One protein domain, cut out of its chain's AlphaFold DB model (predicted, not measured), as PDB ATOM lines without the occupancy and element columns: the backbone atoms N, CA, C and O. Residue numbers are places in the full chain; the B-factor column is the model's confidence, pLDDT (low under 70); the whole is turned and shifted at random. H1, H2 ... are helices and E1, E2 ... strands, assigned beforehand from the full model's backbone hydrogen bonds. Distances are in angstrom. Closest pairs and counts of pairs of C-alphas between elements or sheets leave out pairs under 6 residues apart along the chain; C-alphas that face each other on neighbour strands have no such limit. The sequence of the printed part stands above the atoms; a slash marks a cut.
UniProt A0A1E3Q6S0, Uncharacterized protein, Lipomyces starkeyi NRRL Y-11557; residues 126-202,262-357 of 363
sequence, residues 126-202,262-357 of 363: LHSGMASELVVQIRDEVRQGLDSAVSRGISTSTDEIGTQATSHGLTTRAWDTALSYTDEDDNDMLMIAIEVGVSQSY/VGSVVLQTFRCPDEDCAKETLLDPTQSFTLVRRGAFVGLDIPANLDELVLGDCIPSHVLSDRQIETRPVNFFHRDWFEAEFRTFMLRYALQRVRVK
ATOM      1  N   LEU A 126      93.082 -38.157  40.073       76.56
ATOM      2  CA  LEU A 126      92.261 -37.623  41.162       76.56
ATOM      3  C   LEU A 126      92.397 -36.101  41.240       76.56
ATOM      4  O   LEU A 126      91.390 -35.409  41.311       76.56
ATOM      5  N   HIS A 127      93.632 -35.607  41.213       78.88
ATOM      6  CA  HIS A 127      93.952 -34.188  41.269       78.88
ATOM      7  C   HIS A 127      93.266 -33.425  40.124       78.88
ATOM      8  O   HIS A 127      92.429 -32.562  40.384       78.88
ATOM      9  N   SER A 128      93.512 -33.812  38.868       76.94
ATOM     10  CA  SER A 128      92.895 -33.139  37.715       76.94
ATOM     11  C   SER A 128      91.367 -33.256  37.701       76.94
ATOM     12  O   SER A 128      90.685 -32.308  37.316       76.94
ATOM     13  N   GLY A 129      90.819 -34.402  38.125       81.94
ATOM     14  CA  GLY A 129      89.372 -34.615  38.207       81.94
ATOM     15  C   GLY A 129      88.703 -33.688  39.221       81.94
ATOM     16  O   GLY A 129      87.751 -32.995  38.878       81.94
ATOM     17  N   MET A 130      89.251 -33.615  40.437       81.94
ATOM     18  CA  MET A 130      88.720 -32.762  41.503       81.94
ATOM     19  C   MET A 130      88.768 -31.281  41.148       81.94
ATOM     20  O   MET A 130      87.790 -30.571  41.365       81.94
ATOM     21  N   ALA A 131      89.895 -30.818  40.604       82.56
ATOM     22  CA  ALA A 131      90.038 -29.425  40.214       82.56
ATOM     23  C   ALA A 131      89.004 -29.059  39.133       82.56
ATOM     24  O   ALA A 131      88.287 -28.069  39.275       82.56
ATOM     25  N   SER A 132      88.856 -29.916  38.115       83.56
ATOM     26  CA  SER A 132      87.903 -29.712  37.018       83.56
ATOM     27  C   SER A 132      86.449 -29.629  37.495       83.56
ATOM     28  O   SER A 132      85.740 -28.704  37.102       83.56
ATOM     29  N   GLU A 133      86.001 -30.554  38.350       86.62
ATOM     30  CA  GLU A 133      84.620 -30.534  38.862       86.62
ATOM     31  C   GLU A 133      84.349 -29.307  39.737       86.62
ATOM     32  O   GLU A 133      83.282 -28.703  39.639       86.62
ATOM     33  N   LEU A 134      85.330 -28.879  40.538       83.06
ATOM     34  CA  LEU A 134      85.185 -27.682  41.362       83.06
ATOM     35  C   LEU A 134      85.001 -26.419  40.510       83.06
ATOM     36  O   LEU A 134      84.102 -25.622  40.777       83.06
ATOM     37  N   VAL A 135      85.801 -26.246  39.453       84.94
ATOM     38  CA  VAL A 135      85.629 -25.109  38.533       84.94
ATOM     39  C   VAL A 135      84.305 -25.184  37.776       84.94
ATOM     40  O   VAL A 135      83.674 -24.149  37.559       84.94
ATOM     41  N   VAL A 136      83.849 -26.381  37.392       87.19
ATOM     42  CA  VAL A 136      82.529 -26.566  36.768       87.19
ATOM     43  C   VAL A 136      81.413 -26.110  37.705       87.19
ATOM     44  O   VAL A 136      80.543 -25.354  37.273       87.19
ATOM     45  N   GLN A 137      81.465 -26.491  38.979       85.62
ATOM     46  CA  GLN A 137      80.453 -26.089  39.950       85.62
ATOM     47  C   GLN A 137      80.461 -24.577  40.195       85.62
ATOM     48  O   GLN A 137      79.406 -23.946  40.155       85.62
ATOM     49  N   ILE A 138      81.643 -23.973  40.355       82.94
ATOM     50  CA  ILE A 138      81.782 -22.514  40.478       82.94
ATOM     51  C   ILE A 138      81.192 -21.823  39.255       82.94
ATOM     52  O   ILE A 138      80.403 -20.892  39.394       82.94
ATOM     53  N   ARG A 139      81.540 -22.281  38.049       88.06
ATOM     54  CA  ARG A 139      81.013 -21.721  36.802       88.06
ATOM     55  C   ARG A 139      79.491 -21.774  36.769       88.06
ATOM     56  O   ARG A 139      78.862 -20.793  36.378       88.06
ATOM     57  N   ASP A 140      78.911 -22.920  37.102       88.25
ATOM     58  CA  ASP A 140      77.475 -23.142  36.967       88.25
ATOM     59  C   ASP A 140      76.690 -22.305  37.989       88.25
ATOM     60  O   ASP A 140      75.697 -21.678  37.618       88.25
ATOM     61  N   GLU A 141      77.183 -22.182  39.222       84.75
ATOM     62  CA  GLU A 141      76.619 -21.284  40.239       84.75
ATOM     63  C   GLU A 141      76.775 -19.803  39.860       84.75
ATOM     64  O   GLU A 141      75.812 -19.031  39.905       84.75
ATOM     65  N   VAL A 142      77.956 -19.400  39.378       83.31
ATOM     66  CA  VAL A 142      78.200 -18.032  38.892       83.31
ATOM     67  C   VAL A 142      77.259 -17.695  37.732       83.31
ATOM     68  O   VAL A 142      76.646 -16.631  37.728       83.31
ATOM     69  N   ARG A 143      77.070 -18.601  36.764       87.44
ATOM     70  CA  ARG A 143      76.179 -18.376  35.613       87.44
ATOM     71  C   ARG A 143      74.714 -18.217  36.009       87.44
ATOM     72  O   ARG A 143      74.035 -17.394  35.402       87.44
ATOM     73  N   GLN A 144      74.227 -18.940  37.019       85.25
ATOM     74  CA  GLN A 144      72.868 -18.746  37.555       85.25
ATOM     75  C   GLN A 144      72.663 -17.337  38.139       85.25
ATOM     76  O   GLN A 144      71.530 -16.851  38.235       85.25
ATOM     77  N   GLY A 145      73.759 -16.696  38.548       78.44
ATOM     78  CA  GLY A 145      73.829 -15.337  39.066       78.44
ATOM     79  C   GLY A 145      73.724 -14.225  38.024       78.44
ATOM     80  O   GLY A 145      73.481 -13.080  38.399       78.44
ATOM     81  N   LEU A 146      73.909 -14.536  36.739       82.50
ATOM     82  CA  LEU A 146      74.197 -13.543  35.707       82.50
ATOM     83  C   LEU A 146      73.144 -13.508  34.610       82.50
ATOM     84  O   LEU A 146      72.485 -14.497  34.297       82.50
ATOM     85  N   ASP A 147      73.059 -12.358  33.947       84.19
ATOM     86  CA  ASP A 147      72.337 -12.278  32.687       84.19
ATOM     87  C   ASP A 147      73.046 -13.085  31.580       84.19
ATOM     88  O   ASP A 147      74.276 -13.215  31.520       84.19
ATOM     89  N   SER A 148      72.219 -13.599  30.671       84.38
ATOM     90  CA  SER A 148      72.594 -14.470  29.563       84.38
ATOM     91  C   SER A 148      73.754 -13.935  28.716       84.38
ATOM     92  O   SER A 148      74.604 -14.724  28.301       84.38
ATOM     93  N   ALA A 149      73.848 -12.619  28.492       82.00
ATOM     94  CA  ALA A 149      74.909 -12.036  27.676       82.00
ATOM     95  C   ALA A 149      76.295 -12.218  28.312       82.00
ATOM     96  O   ALA A 149      77.214 -12.642  27.617       82.00
ATOM     97  N   VAL A 150      76.423 -11.997  29.625       81.31
ATOM     98  CA  VAL A 150      77.690 -12.179  30.360       81.31
ATOM     99  C   VAL A 150      77.978 -13.663  30.570       81.31
ATOM    100  O   VAL A 150      79.108 -14.101  30.379       81.31
ATOM    101  N   SER A 151      76.952 -14.470  30.872       86.56
ATOM    102  CA  SER A 151      77.116 -15.912  31.124       86.56
ATOM    103  C   SER A 151      77.776 -16.673  29.960       86.56
ATOM    104  O   SER A 151      78.480 -17.661  30.189       86.56
ATOM    105  N   ARG A 152      77.559 -16.204  28.719       86.62
ATOM    106  CA  ARG A 152      78.121 -16.789  27.492       86.62
ATOM    107  C   ARG A 152      79.622 -16.560  27.353       86.62
ATOM    108  O   ARG A 152      80.278 -17.413  26.771       86.62
ATOM    109  N   GLY A 153      80.133 -15.450  27.882       85.81
ATOM    110  CA  GLY A 153      81.564 -15.148  27.876       85.81
ATOM    111  C   GLY A 153      82.348 -15.962  28.903       85.81
ATOM    112  O   GLY A 153      83.563 -16.061  28.807       85.81
ATOM    113  N   ILE A 154      81.679 -16.581  29.881       88.75
ATOM    114  CA  ILE A 154      82.351 -17.385  30.904       88.75
ATOM    115  C   ILE A 154      82.763 -18.735  30.322       88.75
ATOM    116  O   ILE A 154      81.920 -19.474  29.805       88.75
ATOM    117  N   SER A 155      84.027 -19.103  30.484       89.12
ATOM    118  CA  SER A 155      84.579 -20.386  30.060       89.12
ATOM    119  C   SER A 155      85.514 -20.975  31.118       89.12
ATOM    120  O   SER A 155      85.762 -20.368  32.158       89.12
ATOM    121  N   THR A 156      85.970 -22.203  30.884       88.25
ATOM    122  CA  THR A 156      86.887 -22.910  31.782       88.25
ATOM    123  C   THR A 156      88.112 -23.339  31.002       88.25
ATOM    124  O   THR A 156      87.966 -23.934  29.931       88.25
ATOM    125  N   SER A 157      89.291 -23.095  31.553       82.12
ATOM    126  CA  SER A 157      90.566 -23.550  31.012       82.12
ATOM    127  C   SER A 157      91.235 -24.541  31.965       82.12
ATOM    128  O   SER A 157      90.950 -24.590  33.163       82.12
ATOM    129  N   THR A 158      92.102 -25.385  31.418       77.25
ATOM    130  CA  THR A 158      92.912 -26.369  32.151       77.25
ATOM    131  C   THR A 158      94.353 -26.263  31.674       77.25
ATOM    132  O   THR A 158      94.567 -25.944  30.503       77.25
ATOM    133  N   ASP A 159      95.319 -26.613  32.523       64.69
ATOM    134  CA  ASP A 159      96.751 -26.658  32.180       64.69
ATOM    135  C   ASP A 159      97.345 -25.295  31.732       64.69
ATOM    136  O   ASP A 159      98.194 -25.247  30.836       64.69
ATOM    137  N   GLU A 160      96.931 -24.168  32.323       66.81
ATOM    138  CA  GLU A 160      97.501 -22.858  31.974       66.81
ATOM    139  C   GLU A 160      98.652 -22.456  32.907       66.81
ATOM    140  O   GLU A 160      98.586 -22.583  34.130       66.81
ATOM    141  N   ILE A 161      99.722 -21.932  32.300       68.50
ATOM    142  CA  ILE A 161     100.863 -21.347  33.005       68.50
ATOM    143  C   ILE A 161     100.769 -19.826  32.890       68.50
ATOM    144  O   ILE A 161     100.918 -19.252  31.809       68.50
ATOM    145  N   GLY A 162     100.572 -19.161  34.022       67.38
ATOM    146  CA  GLY A 162     100.667 -17.716  34.149       67.38
ATOM    147  C   GLY A 162     102.096 -17.254  34.418       67.38
ATOM    148  O   GLY A 162     102.889 -17.916  35.087       67.38
ATOM    149  N   THR A 163     102.432 -16.068  33.917       69.94
ATOM    150  CA  THR A 163     103.654 -15.351  34.303       69.94
ATOM    151  C   THR A 163     103.268 -14.010  34.908       69.94
ATOM    152  O   THR A 163     102.527 -13.250  34.290       69.94
ATOM    153  N   GLN A 164     103.797 -13.703  36.087       73.62
ATOM    154  CA  GLN A 164     103.569 -12.442  36.784       73.62
ATOM    155  C   GLN A 164     104.902 -11.746  37.065       73.62
ATOM    156  O   GLN A 164     105.852 -12.356  37.555       73.62
ATOM    157  N   ALA A 165     104.983 -10.448  36.776       71.94
ATOM    158  CA  ALA A 165     106.116  -9.633  37.194       71.94
ATOM    159  C   ALA A 165     105.975  -9.241  38.670       71.94
ATOM    160  O   ALA A 165     104.926  -8.768  39.096       71.94
ATOM    161  N   THR A 166     107.048  -9.406  39.439       69.69
ATOM    162  CA  THR A 166     107.154  -8.936  40.827       69.69
ATOM    163  C   THR A 166     108.299  -7.928  40.943       69.69
ATOM    164  O   THR A 166     109.128  -7.815  40.035       69.69
ATOM    165  N   SER A 167     108.419  -7.253  42.090       71.12
ATOM    166  CA  SER A 167     109.588  -6.418  42.422       71.12
ATOM    167  C   SER A 167     110.920  -7.178  42.370       71.12
ATOM    168  O   SER A 167     111.978  -6.559  42.278       71.12
ATOM    169  N   HIS A 168     110.877  -8.512  42.418       71.69
ATOM    170  CA  HIS A 168     112.040  -9.397  42.419       71.69
ATOM    171  C   HIS A 168     112.268 -10.105  41.073       71.69
ATOM    172  O   HIS A 168     113.197 -10.900  40.949       71.69
ATOM    173  N   GLY A 169     111.459  -9.797  40.054       78.94
ATOM    174  CA  GLY A 169     111.536 -10.379  38.713       78.94
ATOM    175  C   GLY A 169     110.298 -11.197  38.348       78.94
ATOM    176  O   GLY A 169     109.302 -11.205  39.075       78.94
ATOM    177  N   LEU A 170     110.353 -11.899  37.220       80.75
ATOM    178  CA  LEU A 170     109.240 -12.705  36.712       80.75
ATOM    179  C   LEU A 170     109.072 -13.996  37.523       80.75
ATOM    180  O   LEU A 170     110.001 -14.796  37.599       80.75
ATOM    181  N   THR A 171     107.882 -14.200  38.076       76.50
ATOM    182  CA  THR A 171     107.415 -15.448  38.688       76.50
ATOM    183  C   THR A 171     106.528 -16.186  37.685       76.50
ATOM    184  O   THR A 171     105.723 -15.553  37.000       76.50
ATOM    185  N   THR A 172     106.662 -17.505  37.581       80.62
ATOM    186  CA  THR A 172     105.746 -18.359  36.811       80.62
ATOM    187  C   THR A 172     104.920 -19.212  37.763       80.62
ATOM    188  O   THR A 172     105.417 -19.664  38.793       80.62
ATOM    189  N   ARG A 173     103.639 -19.396  37.444       74.19
ATOM    190  CA  ARG A 173     102.701 -20.228  38.203       74.19
ATOM    191  C   ARG A 173     101.891 -21.076  37.237       74.19
ATOM    192  O   ARG A 173     101.577 -20.605  36.151       74.19
ATOM    193  N   ALA A 174     101.558 -22.292  37.635       75.62
ATOM    194  CA  ALA A 174     100.571 -23.116  36.955       75.62
ATOM    195  C   ALA A 174      99.372 -23.276  37.880       75.62
ATOM    196  O   ALA A 174      99.540 -23.314  39.097       75.62
ATOM    197  N   TRP A 175      98.190 -23.365  37.295       79.69
ATOM    198  CA  TRP A 175      96.976 -23.764  37.993       79.69
ATOM    199  C   TRP A 175      96.369 -24.965  37.277       79.69
ATOM    200  O   TRP A 175      96.526 -25.124  36.064       79.69
ATOM    201  N   ASP A 176      95.666 -25.816  38.021       79.19
ATOM    202  CA  ASP A 176      95.084 -27.035  37.454       79.19
ATOM    203  C   ASP A 176      93.916 -26.703  36.533       79.19
ATOM    204  O   ASP A 176      93.737 -27.302  35.469       79.19
ATOM    205  N   THR A 177      93.129 -25.705  36.927       84.31
ATOM    206  CA  THR A 177      92.038 -25.186  36.112       84.31
ATOM    207  C   THR A 177      91.699 -23.754  36.491       84.31
ATOM    208  O   THR A 177      92.006 -23.287  37.586       84.31
ATOM    209  N   ALA A 178      91.095 -23.030  35.561       86.56
ATOM    210  CA  ALA A 178      90.638 -21.678  35.775       86.56
ATOM    211  C   ALA A 178      89.264 -21.439  35.164       86.56
ATOM    212  O   ALA A 178      88.857 -22.068  34.188       86.56
ATOM    213  N   LEU A 179      88.578 -20.475  35.758       86.62
ATOM    214  CA  LEU A 179      87.441 -19.776  35.208       86.62
ATOM    215  C   LEU A 179      87.947 -18.508  34.515       86.62
ATOM    216  O   LEU A 179      88.679 -17.710  35.111       86.62
ATOM    217  N   SER A 180      87.533 -18.299  33.274       87.69
ATOM    218  CA  SER A 180      87.866 -17.110  32.491       87.69
ATOM    219  C   SER A 180      86.614 -16.472  31.901       87.69
ATOM    220  O   SER A 180      85.568 -17.111  31.775       87.69
ATOM    221  N   TYR A 181      86.729 -15.198  31.545       86.06
ATOM    222  CA  TYR A 181      85.722 -14.443  30.817       86.06
ATOM    223  C   TYR A 181      86.321 -13.933  29.514       86.06
ATOM    224  O   TYR A 181      87.387 -13.324  29.532       86.06
ATOM    225  N   THR A 182      85.618 -14.156  28.415       87.19
ATOM    226  CA  THR A 182      85.921 -13.568  27.114       87.19
ATOM    227  C   THR A 182      84.885 -12.483  26.825       87.19
ATOM    228  O   THR A 182      83.677 -12.749  26.865       87.19
ATOM    229  N   ASP A 183      85.352 -11.257  26.582       82.25
ATOM    230  CA  ASP A 183      84.487 -10.129  26.226       82.25
ATOM    231  C   ASP A 183      84.035 -10.174  24.750       82.25
ATOM    232  O   ASP A 183      84.329 -11.115  24.011       82.25
ATOM    233  N   GLU A 184      83.277  -9.166  24.307       82.50
ATOM    234  CA  GLU A 184      82.780  -9.087  22.922       82.50
ATOM    235  C   GLU A 184      83.892  -8.894  21.873       82.50
ATOM    236  O   GLU A 184      83.666  -9.150  20.690       82.50
ATOM    237  N   ASP A 185      85.082  -8.471  22.303       84.25
ATOM    238  CA  ASP A 185      86.262  -8.236  21.472       84.25
ATOM    239  C   ASP A 185      87.228  -9.444  21.478       84.25
ATOM    240  O   ASP A 185      88.369  -9.333  21.016       84.25
ATOM    241  N   ASP A 186      86.785 -10.603  21.982       81.12
ATOM    242  CA  ASP A 186      87.585 -11.819  22.177       81.12
ATOM    243  C   ASP A 186      88.808 -11.614  23.101       81.12
ATOM    244  O   ASP A 186      89.832 -12.302  22.973       81.12
ATOM    245  N   ASN A 187      88.739 -10.666  24.043       80.25
ATOM    246  CA  ASN A 187      89.772 -10.520  25.063       80.25
ATOM    247  C   ASN A 187      89.514 -11.502  26.207       80.25
ATOM    248  O   ASN A 187      88.522 -11.398  26.927       80.25
ATOM    249  N   ASP A 188      90.450 -12.430  26.395       79.31
ATOM    250  CA  ASP A 188      90.411 -13.405  27.481       79.31
ATOM    251  C   ASP A 188      90.926 -12.788  28.786       79.31
ATOM    252  O   ASP A 188      92.054 -12.290  28.871       79.31
ATOM    253  N   MET A 189      90.114 -12.882  29.832       78.75
ATOM    254  CA  MET A 189      90.440 -12.427  31.172       78.75
ATOM    255  C   MET A 189      90.326 -13.577  32.172       78.75
ATOM    256  O   MET A 189      89.287 -14.224  32.288       78.75
ATOM    257  N   LEU A 190      91.390 -13.798  32.945       77.44
ATOM    258  CA  LEU A 190      91.365 -14.732  34.067       77.44
ATOM    259  C   LEU A 190      90.492 -14.166  35.190       77.44
ATOM    260  O   LEU A 190      90.760 -13.080  35.705       77.44
ATOM    261  N   MET A 191      89.478 -14.926  35.584       81.38
ATOM    262  CA  MET A 191      88.586 -14.570  36.680       81.38
ATOM    263  C   MET A 191      89.087 -15.198  37.978       81.38
ATOM    264  O   MET A 191      89.508 -14.494  38.892       81.38
ATOM    265  N   ILE A 192      89.111 -16.532  38.010       78.44
ATOM    266  CA  ILE A 192      89.585 -17.333  39.137       78.44
ATOM    267  C   ILE A 192      90.454 -18.458  38.586       78.44
ATOM    268  O   ILE A 192      90.054 -19.128  37.643       78.44
ATOM    269  N   ALA A 193      91.596 -18.719  39.201       80.06
ATOM    270  CA  ALA A 193      92.356 -19.949  39.013       80.06
ATOM    271  C   ALA A 193      92.299 -20.799  40.284       80.06
ATOM    272  O   ALA A 193      92.293 -20.268  41.395       80.06
ATOM    273  N   ILE A 194      92.249 -22.113  40.099       79.31
ATOM    274  CA  ILE A 194      92.139 -23.116  41.150       79.31
ATOM    275  C   ILE A 194      93.306 -24.087  41.046       79.31
ATOM    276  O   ILE A 194      93.565 -24.659  39.985       79.31
ATOM    277  N   GLU A 195      93.967 -24.299  42.180       80.38
ATOM    278  CA  GLU A 195      94.960 -25.355  42.364       80.38
ATOM    279  C   GLU A 195      94.511 -26.306  43.481       80.38
ATOM    280  O   GLU A 195      94.085 -25.864  44.555       80.38
ATOM    281  N   VAL A 196      94.579 -27.616  43.236       78.75
ATOM    282  CA  VAL A 196      94.137 -28.662  44.169       78.75
ATOM    283  C   VAL A 196      95.308 -29.556  44.570       78.75
ATOM    284  O   VAL A 196      95.510 -30.655  44.068       78.75
ATOM    285  N   GLY A 197      96.045 -29.155  45.599       75.81
ATOM    286  CA  GLY A 197      97.117 -29.982  46.146       75.81
ATOM    287  C   GLY A 197      96.581 -31.223  46.866       75.81
ATOM    288  O   GLY A 197      96.024 -31.108  47.959       75.81
ATOM    289  N   VAL A 198      96.806 -32.424  46.319       75.94
ATOM    290  CA  VAL A 198      96.495 -33.697  46.995       75.94
ATOM    291  C   VAL A 198      97.776 -34.382  47.456       75.94
ATOM    292  O   VAL A 198      98.577 -34.843  46.650       75.94
ATOM    293  N   SER A 199      97.943 -34.540  48.769       75.75
ATOM    294  CA  SER A 199      99.008 -35.390  49.313       75.75
ATOM    295  C   SER A 199      98.460 -36.780  49.625       75.75
ATOM    296  O   SER A 199      97.495 -36.934  50.378       75.75
ATOM    297  N   GLN A 200      99.076 -37.808  49.045       70.44
ATOM    298  CA  GLN A 200      98.717 -39.205  49.275       70.44
ATOM    299  C   GLN A 200      99.863 -39.912  49.991       70.44
ATOM    300  O   GLN A 200     101.002 -39.917  49.519       70.44
ATOM    301  N   SER A 201      99.574 -40.561  51.114       65.75
ATOM    302  CA  SER A 201     100.522 -41.467  51.748       65.75
ATOM    303  C   SER A 201     100.294 -42.886  51.245       65.75
ATOM    304  O   SER A 201      99.305 -43.545  51.576       65.75
ATOM    305  N   TYR A 202     101.264 -43.383  50.489       60.72
ATOM    306  CA  TYR A 202     101.454 -44.812  50.298       60.72
ATOM    307  C   TYR A 202     102.382 -45.299  51.407       60.72
ATOM    308  O   TYR A 202     103.596 -45.356  51.220       60.72
ATOM    309  N   VAL A 262      94.632 -40.326  51.814       85.75
ATOM    310  CA  VAL A 262      94.820 -38.901  51.542       85.75
ATOM    311  C   VAL A 262      95.219 -38.192  52.828       85.75
ATOM    312  O   VAL A 262      94.464 -38.124  53.794       85.75
ATOM    313  N   GLY A 263      96.444 -37.675  52.851       81.62
ATOM    314  CA  GLY A 263      97.010 -36.968  53.994       81.62
ATOM    315  C   GLY A 263      96.615 -35.496  54.040       81.62
ATOM    316  O   GLY A 263      96.539 -34.927  55.126       81.62
ATOM    317  N   SER A 264      96.351 -34.878  52.891       83.44
ATOM    318  CA  SER A 264      95.965 -33.471  52.801       83.44
ATOM    319  C   SER A 264      95.299 -33.184  51.466       83.44
ATOM    320  O   SER A 264      95.763 -33.706  50.452       83.44
ATOM    321  N   VAL A 265      94.278 -32.331  51.477       82.88
ATOM    322  CA  VAL A 265      93.748 -31.665  50.281       82.88
ATOM    323  C   VAL A 265      93.788 -30.172  50.547       82.88
ATOM    324  O   VAL A 265      93.206 -29.710  51.531       82.88
ATOM    325  N   VAL A 266      94.507 -29.446  49.702       81.88
ATOM    326  CA  VAL A 266      94.632 -27.993  49.757       81.88
ATOM    327  C   VAL A 266      93.989 -27.418  48.509       81.88
ATOM    328  O   VAL A 266      94.327 -27.831  47.410       81.88
ATOM    329  N   LEU A 267      93.083 -26.471  48.695       79.00
ATOM    330  CA  LEU A 267      92.540 -25.639  47.637       79.00
ATOM    331  C   LEU A 267      93.283 -24.308  47.661       79.00
ATOM    332  O   LEU A 267      93.356 -23.676  48.714       79.00
ATOM    333  N   GLN A 268      93.839 -23.880  46.539       77.19
ATOM    334  CA  GLN A 268      94.325 -22.515  46.379       77.19
ATOM    335  C   GLN A 268      93.507 -21.813  45.315       77.19
ATOM    336  O   GLN A 268      93.170 -22.400  44.288       77.19
ATOM    337  N   THR A 269      93.186 -20.557  45.589       75.50
ATOM    338  CA  THR A 269      92.452 -19.703  44.668       75.50
ATOM    339  C   THR A 269      93.297 -18.493  44.329       75.50
ATOM    340  O   THR A 269      93.882 -17.857  45.211       75.50
ATOM    341  N   PHE A 270      93.317 -18.150  43.049       72.94
ATOM    342  CA  PHE A 270      93.989 -16.968  42.538       72.94
ATOM    343  C   PHE A 270      92.994 -16.122  41.765       72.94
ATOM    344  O   PHE A 270      92.183 -16.652  41.009       72.94
ATOM    345  N   ARG A 271      93.090 -14.804  41.916       72.06
ATOM    346  CA  ARG A 271      92.290 -13.835  41.168       72.06
ATOM    347  C   ARG A 271      93.225 -12.845  40.488       72.06
ATOM    348  O   ARG A 271      94.253 -12.467  41.058       72.06
ATOM    349  N   CYS A 272      92.880 -12.423  39.273       66.12
ATOM    350  CA  CYS A 272      93.585 -11.318  38.631       66.12
ATOM    351  C   CYS A 272      93.454 -10.055  39.509       66.12
ATOM    352  O   CYS A 272      92.335  -9.745  39.926       66.12
ATOM    353  N   PRO A 273      94.547  -9.330  39.811       62.91
ATOM    354  CA  PRO A 273      94.464  -8.095  40.579       62.91
ATOM    355  C   PRO A 273      93.500  -7.111  39.910       62.91
ATOM    356  O   PRO A 273      93.698  -6.729  38.759       62.91
ATOM    357  N   ASP A 274      92.467  -6.715  40.642       64.19
ATOM    358  CA  ASP A 274      91.480  -5.723  40.228       64.19
ATOM    359  C   ASP A 274      91.620  -4.531  41.185       64.19
ATOM    360  O   ASP A 274      91.518  -4.700  42.403       64.19
ATOM    361  N   GLU A 275      91.955  -3.350  40.648       58.69
ATOM    362  CA  GLU A 275      92.231  -2.143  41.449       58.69
ATOM    363  C   GLU A 275      91.006  -1.706  42.266       58.69
ATOM    364  O   GLU A 275      91.162  -1.097  43.328       58.69
ATOM    365  N   ASP A 276      89.812  -2.091  41.813       60.72
ATOM    366  CA  ASP A 276      88.531  -1.784  42.445       60.72
ATOM    367  C   ASP A 276      88.013  -2.928  43.337       60.72
ATOM    368  O   ASP A 276      86.895  -2.868  43.856       60.72
ATOM    369  N   CYS A 277      88.802  -3.989  43.538       58.16
ATOM    370  CA  CYS A 277      88.425  -5.085  44.423       58.16
ATOM    371  C   CYS A 277      88.423  -4.616  45.882       58.16
ATOM    372  O   CYS A 277      89.398  -4.039  46.376       58.16
ATOM    373  N   ALA A 278      87.335  -4.887  46.606       58.78
ATOM    374  CA  ALA A 278      87.287  -4.593  48.030       58.78
ATOM    375  C   ALA A 278      88.390  -5.380  48.762       58.78
ATOM    376  O   ALA A 278      88.607  -6.559  48.506       58.78
ATOM    377  N   LYS A 279      89.070  -4.747  49.724       55.72
ATOM    378  CA  LYS A 279      90.150  -5.388  50.506       55.72
ATOM    379  C   LYS A 279      89.688  -6.583  51.353       55.72
ATOM    380  O   LYS A 279      90.518  -7.273  51.929       55.72
ATOM    381  N   GLU A 280      88.378  -6.782  51.461       56.28
ATOM    382  CA  GLU A 280      87.732  -7.809  52.279       56.28
ATOM    383  C   GLU A 280      87.175  -8.971  51.440       56.28
ATOM    384  O   GLU A 280      86.523  -9.857  51.991       56.28
ATOM    385  N   THR A 281      87.416  -9.002  50.122       60.31
ATOM    386  CA  THR A 281      87.008 -10.148  49.299       60.31
ATOM    387  C   THR A 281      87.766 -11.397  49.723       60.31
ATOM    388  O   THR A 281      88.988 -11.364  49.889       60.31
ATOM    389  N   LEU A 282      87.062 -12.523  49.843       56.62
ATOM    390  CA  LEU A 282      87.673 -13.814  50.172       56.62
ATOM    391  C   LEU A 282      88.725 -14.212  49.136       56.62
ATOM    392  O   LEU A 282      89.738 -14.806  49.463       56.62
ATOM    393  N   LEU A 283      88.545 -13.808  47.885       58.91
ATOM    394  CA  LEU A 283      89.519 -14.037  46.827       58.91
ATOM    395  C   LEU A 283      90.582 -12.926  46.770       58.91
ATOM    396  O   LEU A 283      90.847 -12.380  45.698       58.91
ATOM    397  N   ASP A 284      91.210 -12.604  47.912       60.75
ATOM    398  CA  ASP A 284      92.513 -11.912  47.914       60.75
ATOM    399  C   ASP A 284      93.434 -12.674  46.934       60.75
ATOM    400  O   ASP A 284      93.410 -13.910  46.968       60.75
ATOM    401  N   PRO A 285      94.184 -12.013  46.023       57.34
ATOM    402  CA  PRO A 285      94.937 -12.603  44.908       57.34
ATOM    403  C   PRO A 285      95.701 -13.912  45.150       57.34
ATOM    404  O   PRO A 285      96.082 -14.578  44.185       57.34
ATOM    405  N   THR A 286      95.960 -14.312  46.392       64.06
ATOM    406  CA  THR A 286      96.343 -15.688  46.717       64.06
ATOM    407  C   THR A 286      95.794 -16.093  48.088       64.06
ATOM    408  O   THR A 286      96.315 -15.648  49.110       64.06
ATOM    409  N   GLN A 287      94.809 -16.997  48.124       72.00
ATOM    410  CA  GLN A 287      94.383 -17.672  49.357       72.00
ATOM    411  C   GLN A 287      94.533 -19.190  49.246       72.00
ATOM    412  O   GLN A 287      94.469 -19.764  48.160       72.00
ATOM    413  N   SER A 288      94.771 -19.841  50.388       75.94
ATOM    414  CA  SER A 288      94.952 -21.287  50.485       75.94
ATOM    415  C   SER A 288      94.152 -21.853  51.651       75.94
ATOM    416  O   SER A 288      94.239 -21.366  52.776       75.94
ATOM    417  N   PHE A 289      93.417 -22.927  51.380       80.06
ATOM    418  CA  PHE A 289      92.479 -23.553  52.298       80.06
ATOM    419  C   PHE A 289      92.782 -25.038  52.414       80.06
ATOM    420  O   PHE A 289      92.885 -25.749  51.418       80.06
ATOM    421  N   THR A 290      92.926 -25.532  53.641       83.38
ATOM    422  CA  THR A 290      93.077 -26.971  53.879       83.38
ATOM    423  C   THR A 290      91.699 -27.591  54.084       83.38
ATOM    424  O   THR A 290      91.071 -27.348  55.106       83.38
ATOM    425  N   LEU A 291      91.251 -28.423  53.144       84.12
ATOM    426  CA  LEU A 291      89.941 -29.088  53.196       84.12
ATOM    427  C   LEU A 291      90.017 -30.426  53.941       84.12
ATOM    428  O   LEU A 291      89.154 -30.777  54.747       84.12
ATOM    429  N   VAL A 292      91.091 -31.175  53.693       85.38
ATOM    430  CA  VAL A 292      91.350 -32.484  54.300       85.38
ATOM    431  C   VAL A 292      92.710 -32.436  54.963       85.38
ATOM    432  O   VAL A 292      93.660 -31.916  54.382       85.38
ATOM    433  N   ARG A 293      92.829 -33.008  56.161       87.44
ATOM    434  CA  ARG A 293      94.102 -33.171  56.867       87.44
ATOM    435  C   ARG A 293      94.090 -34.493  57.621       87.44
ATOM    436  O   ARG A 293      93.161 -34.786  58.363       87.44
ATOM    437  N   ARG A 294      95.148 -35.283  57.443       86.19
ATOM    438  CA  ARG A 294      95.332 -36.615  58.047       86.19
ATOM    439  C   ARG A 294      94.129 -37.545  57.814       86.19
ATOM    440  O   ARG A 294      93.689 -38.222  58.735       86.19
ATOM    441  N   GLY A 295      93.593 -37.562  56.592       84.88
ATOM    442  CA  GLY A 295      92.475 -38.433  56.219       84.88
ATOM    443  C   GLY A 295      91.119 -38.042  56.809       84.88
ATOM    444  O   GLY A 295      90.200 -38.851  56.762       84.88
ATOM    445  N   ALA A 296      90.985 -36.835  57.359       87.06
ATOM    446  CA  ALA A 296      89.726 -36.303  57.858       87.06
ATOM    447  C   ALA A 296      89.409 -34.966  57.185       87.06
ATOM    448  O   ALA A 296      90.309 -34.154  56.955       87.06
ATOM    449  N   PHE A 297      88.127 -34.732  56.905       86.69
ATOM    450  CA  PHE A 297      87.649 -33.407  56.534       86.69
ATOM    451  C   PHE A 297      87.844 -32.480  57.735       86.69
ATOM    452  O   PHE A 297      87.318 -32.744  58.816       86.69
ATOM    453  N   VAL A 298      88.631 -31.422  57.560       84.88
ATOM    454  CA  VAL A 298      88.906 -30.428  58.610       84.88
ATOM    455  C   VAL A 298      88.185 -29.113  58.356       84.88
ATOM    456  O   VAL A 298      88.428 -28.132  59.049       84.88
ATOM    457  N   GLY A 299      87.252 -29.097  57.405       65.88
ATOM    458  CA  GLY A 299      86.589 -27.885  56.945       65.88
ATOM    459  C   GLY A 299      85.654 -27.186  57.934       65.88
ATOM    460  O   GLY A 299      84.919 -26.308  57.522       65.88
ATOM    461  N   LEU A 300      85.707 -27.498  59.233       59.06
ATOM    462  CA  LEU A 300      85.240 -26.557  60.262       59.06
ATOM    463  C   LEU A 300      86.083 -25.263  60.274       59.06
ATOM    464  O   LEU A 300      85.631 -24.256  60.809       59.06
ATOM    465  N   ASP A 301      87.271 -25.301  59.659       55.03
ATOM    466  CA  ASP A 301      88.130 -24.145  59.377       55.03
ATOM    467  C   ASP A 301      87.915 -23.566  57.961       55.03
ATOM    468  O   ASP A 301      88.653 -22.664  57.561       55.03
ATOM    469  N   ILE A 302      86.957 -24.083  57.172       61.56
ATOM    470  CA  ILE A 302      86.553 -23.415  55.929       61.56
ATOM    471  C   ILE A 302      85.800 -22.164  56.367       61.56
ATOM    472  O   ILE A 302      84.779 -22.276  57.050       61.56
ATOM    473  N   PRO A 303      86.328 -20.967  56.076       60.34
ATOM    474  CA  PRO A 303      85.675 -19.760  56.530       60.34
ATOM    475  C   PRO A 303      84.309 -19.676  55.827       60.34
ATOM    476  O   PRO A 303      84.177 -20.096  54.680       60.34
ATOM    477  N   ALA A 304      83.267 -19.215  56.532       61.53
ATOM    478  CA  ALA A 304      81.869 -19.300  56.070       61.53
ATOM    479  C   ALA A 304      81.631 -18.680  54.680       61.53
ATOM    480  O   ALA A 304      80.701 -19.023  53.968       61.53
ATOM    481  N   ASN A 305      82.513 -17.775  54.291       61.66
ATOM    482  CA  ASN A 305      82.533 -17.105  53.008       61.66
ATOM    483  C   ASN A 305      83.032 -18.010  51.850       61.66
ATOM    484  O   ASN A 305      82.819 -17.683  50.692       61.66
ATOM    485  N   LEU A 306      83.686 -19.150  52.098       66.69
ATOM    486  CA  LEU A 306      84.042 -20.115  51.040       66.69
ATOM    487  C   LEU A 306      82.830 -20.941  50.613       66.69
ATOM    488  O   LEU A 306      82.714 -21.317  49.449       66.69
ATOM    489  N   ASP A 307      81.921 -21.159  51.560       62.25
ATOM    490  CA  ASP A 307      80.581 -21.681  51.308       62.25
ATOM    491  C   ASP A 307      79.668 -20.582  50.710       62.25
ATOM    492  O   ASP A 307      78.641 -20.885  50.112       62.25
ATOM    493  N   GLU A 308      80.035 -19.300  50.835       67.94
ATOM    494  CA  GLU A 308      79.267 -18.141  50.356       67.94
ATOM    495  C   GLU A 308      80.181 -17.050  49.762       67.94
ATOM    496  O   GLU A 308      80.492 -16.054  50.419       67.94
ATOM    497  N   LEU A 309      80.604 -17.213  48.504       74.06
ATOM    498  CA  LEU A 309      81.271 -16.136  47.754       74.06
ATOM    499  C   LEU A 309      80.232 -15.168  47.202       74.06
ATOM    500  O   LEU A 309      79.119 -15.579  46.910       74.06
ATOM    501  N   VAL A 310      80.560 -13.901  46.969       75.94
ATOM    502  CA  VAL A 310      79.686 -13.040  46.153       75.94
ATOM    503  C   VAL A 310      80.127 -13.057  44.695       75.94
ATOM    504  O   VAL A 310      81.300 -13.250  44.393       75.94
ATOM    505  N   LEU A 311      79.213 -12.802  43.752       76.69
ATOM    506  CA  LEU A 311      79.577 -12.712  42.326       76.69
ATOM    507  C   LEU A 311      80.754 -11.754  42.070       76.69
ATOM    508  O   LEU A 311      81.606 -12.049  41.241       76.69
ATOM    509  N   GLY A 312      80.840 -10.643  42.810       73.19
ATOM    510  CA  GLY A 312      81.958  -9.698  42.714       73.19
ATOM    511  C   GLY A 312      83.309 -10.247  43.194       73.19
ATOM    512  O   GLY A 312      84.342  -9.666  42.862       73.19
ATOM    513  N   ASP A 313      83.332 -11.359  43.937       73.88
ATOM    514  CA  ASP A 313      84.560 -12.087  44.275       73.88
ATOM    515  C   ASP A 313      85.065 -12.871  43.061       73.88
ATOM    516  O   ASP A 313      86.268 -12.923  42.807       73.88
ATOM    517  N   CYS A 314      84.141 -13.455  42.295       75.31
ATOM    518  CA  CYS A 314      84.452 -14.292  41.144       75.31
ATOM    519  C   CYS A 314      84.670 -13.494  39.864       75.31
ATOM    520  O   CYS A 314      85.394 -13.948  38.987       75.31
ATOM    521  N   ILE A 315      84.021 -12.341  39.720       76.50
ATOM    522  CA  ILE A 315      84.028 -11.549  38.492       76.50
ATOM    523  C   ILE A 315      84.601 -10.164  38.787       76.50
ATOM    524  O   ILE A 315      84.093  -9.482  39.679       76.50
ATOM    525  N   PRO A 316      85.614  -9.716  38.027       75.06
ATOM    526  CA  PRO A 316      86.101  -8.347  38.114       75.06
ATOM    527  C   PRO A 316      84.981  -7.322  37.953       75.06
ATOM    528  O   PRO A 316      84.117  -7.453  37.083       75.06
ATOM    529  N   SER A 317      84.999  -6.300  38.805       73.44
ATOM    530  CA  SER A 317      83.909  -5.323  38.925       73.44
ATOM    531  C   SER A 317      83.671  -4.580  37.610       73.44
ATOM    532  O   SER A 317      82.525  -4.322  37.240       73.44
ATOM    533  N   HIS A 318      84.740  -4.330  36.847       74.12
ATOM    534  CA  HIS A 318      84.673  -3.625  35.574       74.12
ATOM    535  C   HIS A 318      83.859  -4.369  34.497       74.12
ATOM    536  O   HIS A 318      83.216  -3.718  33.672       74.12
ATOM    537  N   VAL A 319      83.804  -5.710  34.533       75.12
ATOM    538  CA  VAL A 319      82.943  -6.526  33.643       75.12
ATOM    539  C   VAL A 319      81.458  -6.292  33.940       75.12
ATOM    540  O   VAL A 319      80.586  -6.545  33.110       75.12
ATOM    541  N   LEU A 320      81.163  -5.792  35.137       73.81
ATOM    542  CA  LEU A 320      79.827  -5.691  35.701       73.81
ATOM    543  C   LEU A 320      79.347  -4.236  35.828       73.81
ATOM    544  O   LEU A 320      78.203  -4.031  36.218       73.81
ATOM    545  N   SER A 321      80.175  -3.245  35.467       66.69
ATOM    546  CA  SER A 321      79.997  -1.800  35.727       66.69
ATOM    547  C   SER A 321      78.631  -1.210  35.360       66.69
ATOM    548  O   SER A 321      78.170  -0.280  36.017       66.69
ATOM    549  N   ASP A 322      77.965  -1.757  34.342       65.06
ATOM    550  CA  ASP A 322      76.675  -1.256  33.844       65.06
ATOM    551  C   ASP A 322      75.470  -2.059  34.357       65.06
ATOM    552  O   ASP A 322      74.324  -1.824  33.963       65.06
ATOM    553  N   ARG A 323      75.712  -3.047  35.221       64.06
ATOM    554  CA  ARG A 323      74.699  -3.964  35.739       64.06
ATOM    555  C   ARG A 323      74.667  -3.827  37.251       64.06
ATOM    556  O   ARG A 323      75.688  -3.963  37.915       64.06
ATOM    557  N   GLN A 324      73.483  -3.582  37.814       55.56
ATOM    558  CA  GLN A 324      73.281  -3.766  39.249       55.56
ATOM    559  C   GLN A 324      73.485  -5.247  39.557       55.56
ATOM    560  O   GLN A 324      72.572  -6.059  39.436       55.56
ATOM    561  N   ILE A 325      74.710  -5.602  39.918       61.16
ATOM    562  CA  ILE A 325      74.972  -6.865  40.576       61.16
ATOM    563  C   ILE A 325      74.692  -6.595  42.032       61.16
ATOM    564  O   ILE A 325      75.546  -6.138  42.788       61.16
ATOM    565  N   GLU A 326      73.433  -6.820  42.400       59.62
ATOM    566  CA  GLU A 326      73.117  -7.095  43.790       59.62
ATOM    567  C   GLU A 326      74.144  -8.111  44.285       59.62
ATOM    568  O   GLU A 326      74.456  -9.071  43.574       59.62
ATOM    569  N   THR A 327      74.724  -7.857  45.457       70.12
ATOM    570  CA  THR A 327      75.650  -8.767  46.129       70.12
ATOM    571  C   THR A 327      74.939 -10.095  46.322       70.12
ATOM    572  O   THR A 327      74.229 -10.300  47.306       70.12
ATOM    573  N   ARG A 328      75.051 -10.960  45.318       74.12
ATOM    574  CA  ARG A 328      74.381 -12.242  45.267       74.12
ATOM    575  C   ARG A 328      75.380 -13.278  45.755       74.12
ATOM    576  O   ARG A 328      76.417 -13.438  45.103       74.12
ATOM    577  N   PRO A 329      75.076 -13.959  46.869       76.06
ATOM    578  CA  PRO A 329      75.850 -15.104  47.303       76.06
ATOM    579  C   PRO A 329      75.818 -16.209  46.243       76.06
ATOM    580  O   PRO A 329      74.796 -16.458  45.596       76.06
ATOM    581  N   VAL A 330      76.956 -16.860  46.090       75.25
ATOM    582  CA  VAL A 330      77.276 -17.986  45.230       75.25
ATOM    583  C   VAL A 330      77.712 -19.082  46.183       75.25
ATOM    584  O   VAL A 330      78.751 -18.971  46.837       75.25
ATOM    585  N   ASN A 331      76.901 -20.128  46.273       76.38
ATOM    586  CA  ASN A 331      77.191 -21.263  47.128       76.38
ATOM    587  C   ASN A 331      77.617 -22.437  46.254       76.38
ATOM    588  O   ASN A 331      76.786 -23.124  45.670       76.38
ATOM    589  N   PHE A 332      78.927 -22.610  46.112       74.62
ATOM    590  CA  PHE A 332      79.506 -23.642  45.252       74.62
ATOM    591  C   PHE A 332      80.273 -24.695  46.046       74.62
ATOM    592  O   PHE A 332      80.602 -25.730  45.483       74.62
ATOM    593  N   PHE A 333      80.593 -24.465  47.320       78.06
ATOM    594  CA  PHE A 333      81.333 -25.439  48.108       78.06
ATOM    595  C   PHE A 333      80.413 -26.093  49.131       78.06
ATOM    596  O   PHE A 333      80.062 -25.527  50.160       78.06
ATOM    597  N   HIS A 334      80.026 -27.336  48.852       79.75
ATOM    598  CA  HIS A 334      79.275 -28.155  49.794       79.75
ATOM    599  C   HIS A 334      80.100 -29.369  50.188       79.75
ATOM    600  O   HIS A 334      80.551 -30.126  49.328       79.75
ATOM    601  N   ARG A 335      80.240 -29.608  51.496       83.62
ATOM    602  CA  ARG A 335      80.967 -30.773  52.021       83.62
ATOM    603  C   ARG A 335      80.472 -32.090  51.420       83.62
ATOM    604  O   ARG A 335      81.291 -32.901  50.997       83.62
ATOM    605  N   ASP A 336      79.158 -32.302  51.390       86.06
ATOM    606  CA  ASP A 336      78.571 -33.561  50.915       86.06
ATOM    607  C   ASP A 336      78.866 -33.800  49.432       86.06
ATOM    608  O   ASP A 336      79.188 -34.922  49.038       86.06
ATOM    609  N   TRP A 337      78.815 -32.733  48.626       86.88
ATOM    610  CA  TRP A 337      79.238 -32.766  47.228       86.88
ATOM    611  C   TRP A 337      80.732 -33.085  47.120       86.88
ATOM    612  O   TRP A 337      81.102 -34.040  46.442       86.88
ATOM    613  N   PHE A 338      81.583 -32.360  47.854       84.44
ATOM    614  CA  PHE A 338      83.032 -32.545  47.814       84.44
ATOM    615  C   PHE A 338      83.413 -33.982  48.184       84.44
ATOM    616  O   PHE A 338      84.166 -34.631  47.465       84.44
ATOM    617  N   GLU A 339      82.857 -34.523  49.271       88.06
ATOM    618  CA  GLU A 339      83.078 -35.912  49.679       88.06
ATOM    619  C   GLU A 339      82.521 -36.922  48.660       88.06
ATOM    620  O   GLU A 339      83.103 -37.995  48.477       88.06
ATOM    621  N   ALA A 340      81.400 -36.637  47.994       89.31
ATOM    622  CA  ALA A 340      80.848 -37.504  46.953       89.31
ATOM    623  C   ALA A 340      81.741 -37.551  45.701       89.31
ATOM    624  O   ALA A 340      82.086 -38.648  45.247       89.31
ATOM    625  N   GLU A 341      82.172 -36.398  45.192       88.44
ATOM    626  CA  GLU A 341      83.070 -36.316  44.035       88.44
ATOM    627  C   GLU A 341      84.425 -36.945  44.346       88.44
ATOM    628  O   GLU A 341      84.913 -37.809  43.610       88.44
ATOM    629  N   PHE A 342      84.987 -36.626  45.513       87.50
ATOM    630  CA  PHE A 342      86.269 -37.170  45.944       87.50
ATOM    631  C   PHE A 342      86.247 -38.702  46.008       87.50
ATOM    632  O   PHE A 342      87.129 -39.369  45.457       87.50
ATOM    633  N   ARG A 343      85.192 -39.284  46.597       91.19
ATOM    634  CA  ARG A 343      84.987 -40.741  46.621       91.19
ATOM    635  C   ARG A 343      84.846 -41.321  45.215       91.19
ATOM    636  O   ARG A 343      85.434 -42.368  44.931       91.19
ATOM    637  N   THR A 344      84.110 -40.653  44.331       91.31
ATOM    638  CA  THR A 344      83.909 -41.088  42.942       91.31
ATOM    639  C   THR A 344      85.234 -41.162  42.183       91.31
ATOM    640  O   THR A 344      85.544 -42.198  41.580       91.31
ATOM    641  N   PHE A 345      86.069 -40.122  42.264       89.69
ATOM    642  CA  PHE A 345      87.377 -40.111  41.611       89.69
ATOM    643  C   PHE A 345      88.351 -41.125  42.213       89.69
ATOM    644  O   PHE A 345      89.019 -41.846  41.463       89.69
ATOM    645  N   MET A 346      88.400 -41.247  43.544       90.12
ATOM    646  CA  MET A 346      89.215 -42.263  44.220       90.12
ATOM    647  C   MET A 346      88.845 -43.677  43.766       90.12
ATOM    648  O   MET A 346      89.722 -44.465  43.396       90.12
ATOM    649  N   LEU A 347      87.545 -43.992  43.748       93.50
ATOM    650  CA  LEU A 347      87.030 -45.290  43.321       93.50
ATOM    651  C   LEU A 347      87.384 -45.571  41.859       93.50
ATOM    652  O   LEU A 347      87.927 -46.633  41.541       93.50
ATOM    653  N   ARG A 348      87.115 -44.612  40.966       91.56
ATOM    654  CA  ARG A 348      87.422 -44.726  39.535       91.56
ATOM    655  C   ARG A 348      88.911 -44.982  39.307       91.56
ATOM    656  O   ARG A 348      89.256 -45.891  38.550       91.56
ATOM    657  N   TYR A 349      89.786 -44.235  39.978       87.88
ATOM    658  CA  TYR A 349      91.233 -44.397  39.845       87.88
ATOM    659  C   TYR A 349      91.717 -45.752  40.374       87.88
ATOM    660  O   TYR A 349      92.478 -46.450  39.696       87.88
ATOM    661  N   ALA A 350      91.244 -46.172  41.551       90.69
ATOM    662  CA  ALA A 350      91.594 -47.471  42.118       90.69
ATOM    663  C   ALA A 350      91.178 -48.621  41.187       90.69
ATOM    664  O   ALA A 350      91.986 -49.504  40.892       90.69
ATOM    665  N   LEU A 351      89.954 -48.578  40.646       94.06
ATOM    666  CA  LEU A 351      89.459 -49.579  39.696       94.06
ATOM    667  C   LEU A 351      90.238 -49.573  38.377       94.06
ATOM    668  O   LEU A 351      90.525 -50.641  37.835       94.06
ATOM    669  N   GLN A 352      90.632 -48.402  37.872       90.94
ATOM    670  CA  GLN A 352      91.484 -48.313  36.687       90.94
ATOM    671  C   GLN A 352      92.833 -49.004  36.922       90.94
ATOM    672  O   GLN A 352      93.290 -49.759  36.064       90.94
ATOM    673  N   ARG A 353      93.451 -48.816  38.096       88.69
ATOM    674  CA  ARG A 353      94.702 -49.507  38.449       88.69
ATOM    675  C   ARG A 353      94.524 -51.020  38.527       88.69
ATOM    676  O   ARG A 353      95.381 -51.740  38.017       88.69
ATOM    677  N   VAL A 354      93.422 -51.498  39.112       92.44
ATOM    678  CA  VAL A 354      93.080 -52.932  39.147       92.44
ATOM    679  C   VAL A 354      92.940 -53.488  37.732       92.44
ATOM    680  O   VAL A 354      93.539 -54.518  37.419       92.44
ATOM    681  N   ARG A 355      92.224 -52.778  36.853       93.69
ATOM    682  CA  ARG A 355      92.029 -53.168  35.453       93.69
ATOM    683  C   ARG A 355      93.354 -53.258  34.693       93.69
ATOM    684  O   ARG A 355      93.587 -54.249  34.020       93.69
ATOM    685  N   VAL A 356      94.256 -52.287  34.852       90.62
ATOM    686  CA  VAL A 356      95.605 -52.321  34.238       90.62
ATOM    687  C   VAL A 356      96.450 -53.498  34.749       90.62
ATOM    688  O   VAL A 356      97.372 -53.951  34.073       90.62
ATOM    689  N   LYS A 357      96.147 -54.017  35.942       92.69
ATOM    690  CA  LYS A 357      96.806 -55.182  36.554       92.69
ATOM    691  C   LYS A 357      96.012 -56.479  36.401       92.69
ATOM    692  O   LYS A 357      96.262 -57.436  37.128       92.69
TER     693      LYS A 357
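This is residues 126 to 202 and 262 to 357 of the 363 residues of an uncharacterized protein of Lipomyces starkeyi NRRL Y-11557 (UniProt A0A1E3Q6S0). A twisted five-strand antiparallel sheet has the long helix H1 packed across one face. The hairpin of E1 and E2 bends sharply away from the body as an arm whose tip, residues 165 to 170, sticks out, and a second long helix, H5, packs on the first part of H1; at its far end residues 351 to 357, of which 351 to 356 belong to H5, stick out. The printed part has 173 residues with five named helices and five named strands, in the order H1 H2 E1 E2 E3 E4 E5 H3 H4 H5; the sheet's order is E1 E2 E3 E4 E5. The class is mixed, helices and strands, in two layers, H1 on one face of the sheet. The whole is compact, with a radius of gyration of the C-alphas of 17.1 A and spans of 55 by 38 by 31 A.

H1, residues 126 to 144, begins with C-alpha 126 at (92.261, -37.623, 41.162) and is 27.3 A long. H2 is residues 148 to 153. E1, residues 154 to 166, is 28.0 A long and bends by 92 degrees at residue 158; E2, residues 169 to 182, is 28.3 A long and bends by 99 degrees at residue 176. E3, residues 188 to 201, is 38.5 A long and bends by 57 degrees at residue 191. E4 is residues 262 to 271, 27.2 A, and E5 is residues 287 to 293, 17.2 A. H3 is residues 311 to 314 and H4 residues 317 to 320. H5, residues 335 to 356, is 31.5 A long and ends with C-alpha 356 at (95.605, -52.321, 34.238).

E1, E2 and E3 form a meander, each strand the antiparallel neighbour of the one before. Within hydrogen-bond range are N 155 and O 180, 2.8 A, between E1 and E2; N 179 and O 192, 2.7 A, between E2 and E3; N 195 and O 268, 2.9 A, between E3 and E4; and N 267 and O 289, 2.8 A, between E4 and E5. H1 is on the sheet; its closest C-alphas to E3 are those of Ala 131 and Val 196, 5.7 A apart. H2, with residues 150 to 153, and H3, with residues 313 to 314, only graze the sheet. H1, with residues 126 to 133 alone, touches H5, with residues 341 to 349 alone; the closest C-alphas, of Leu 126 and Phe 345, are 5.5 A apart. They run opposite ways at a steep tilt of 37 degrees, only just past shallow. H3 and H4 meet only through their link, and H4 and H5 are apart. In H1 and H5 every O i to N i+4 pair is within hydrogen-bond range, in H2 1 of 2; H3 and H4 are too short for such a pair.

The C-alphas of Asp 322 and Lys 357, the two farthest apart, are 57.6 A apart. Residues 203 to 261 are not printed; C-alphas 202 and 262 are 9.0 A apart across the cut. The links E4 to E5, E5 to H3 and H4 to H5 are long. The mean pLDDT of the printed part is 77.5; 39 residues are under 70, among them 272 to 286 and 299 to 308.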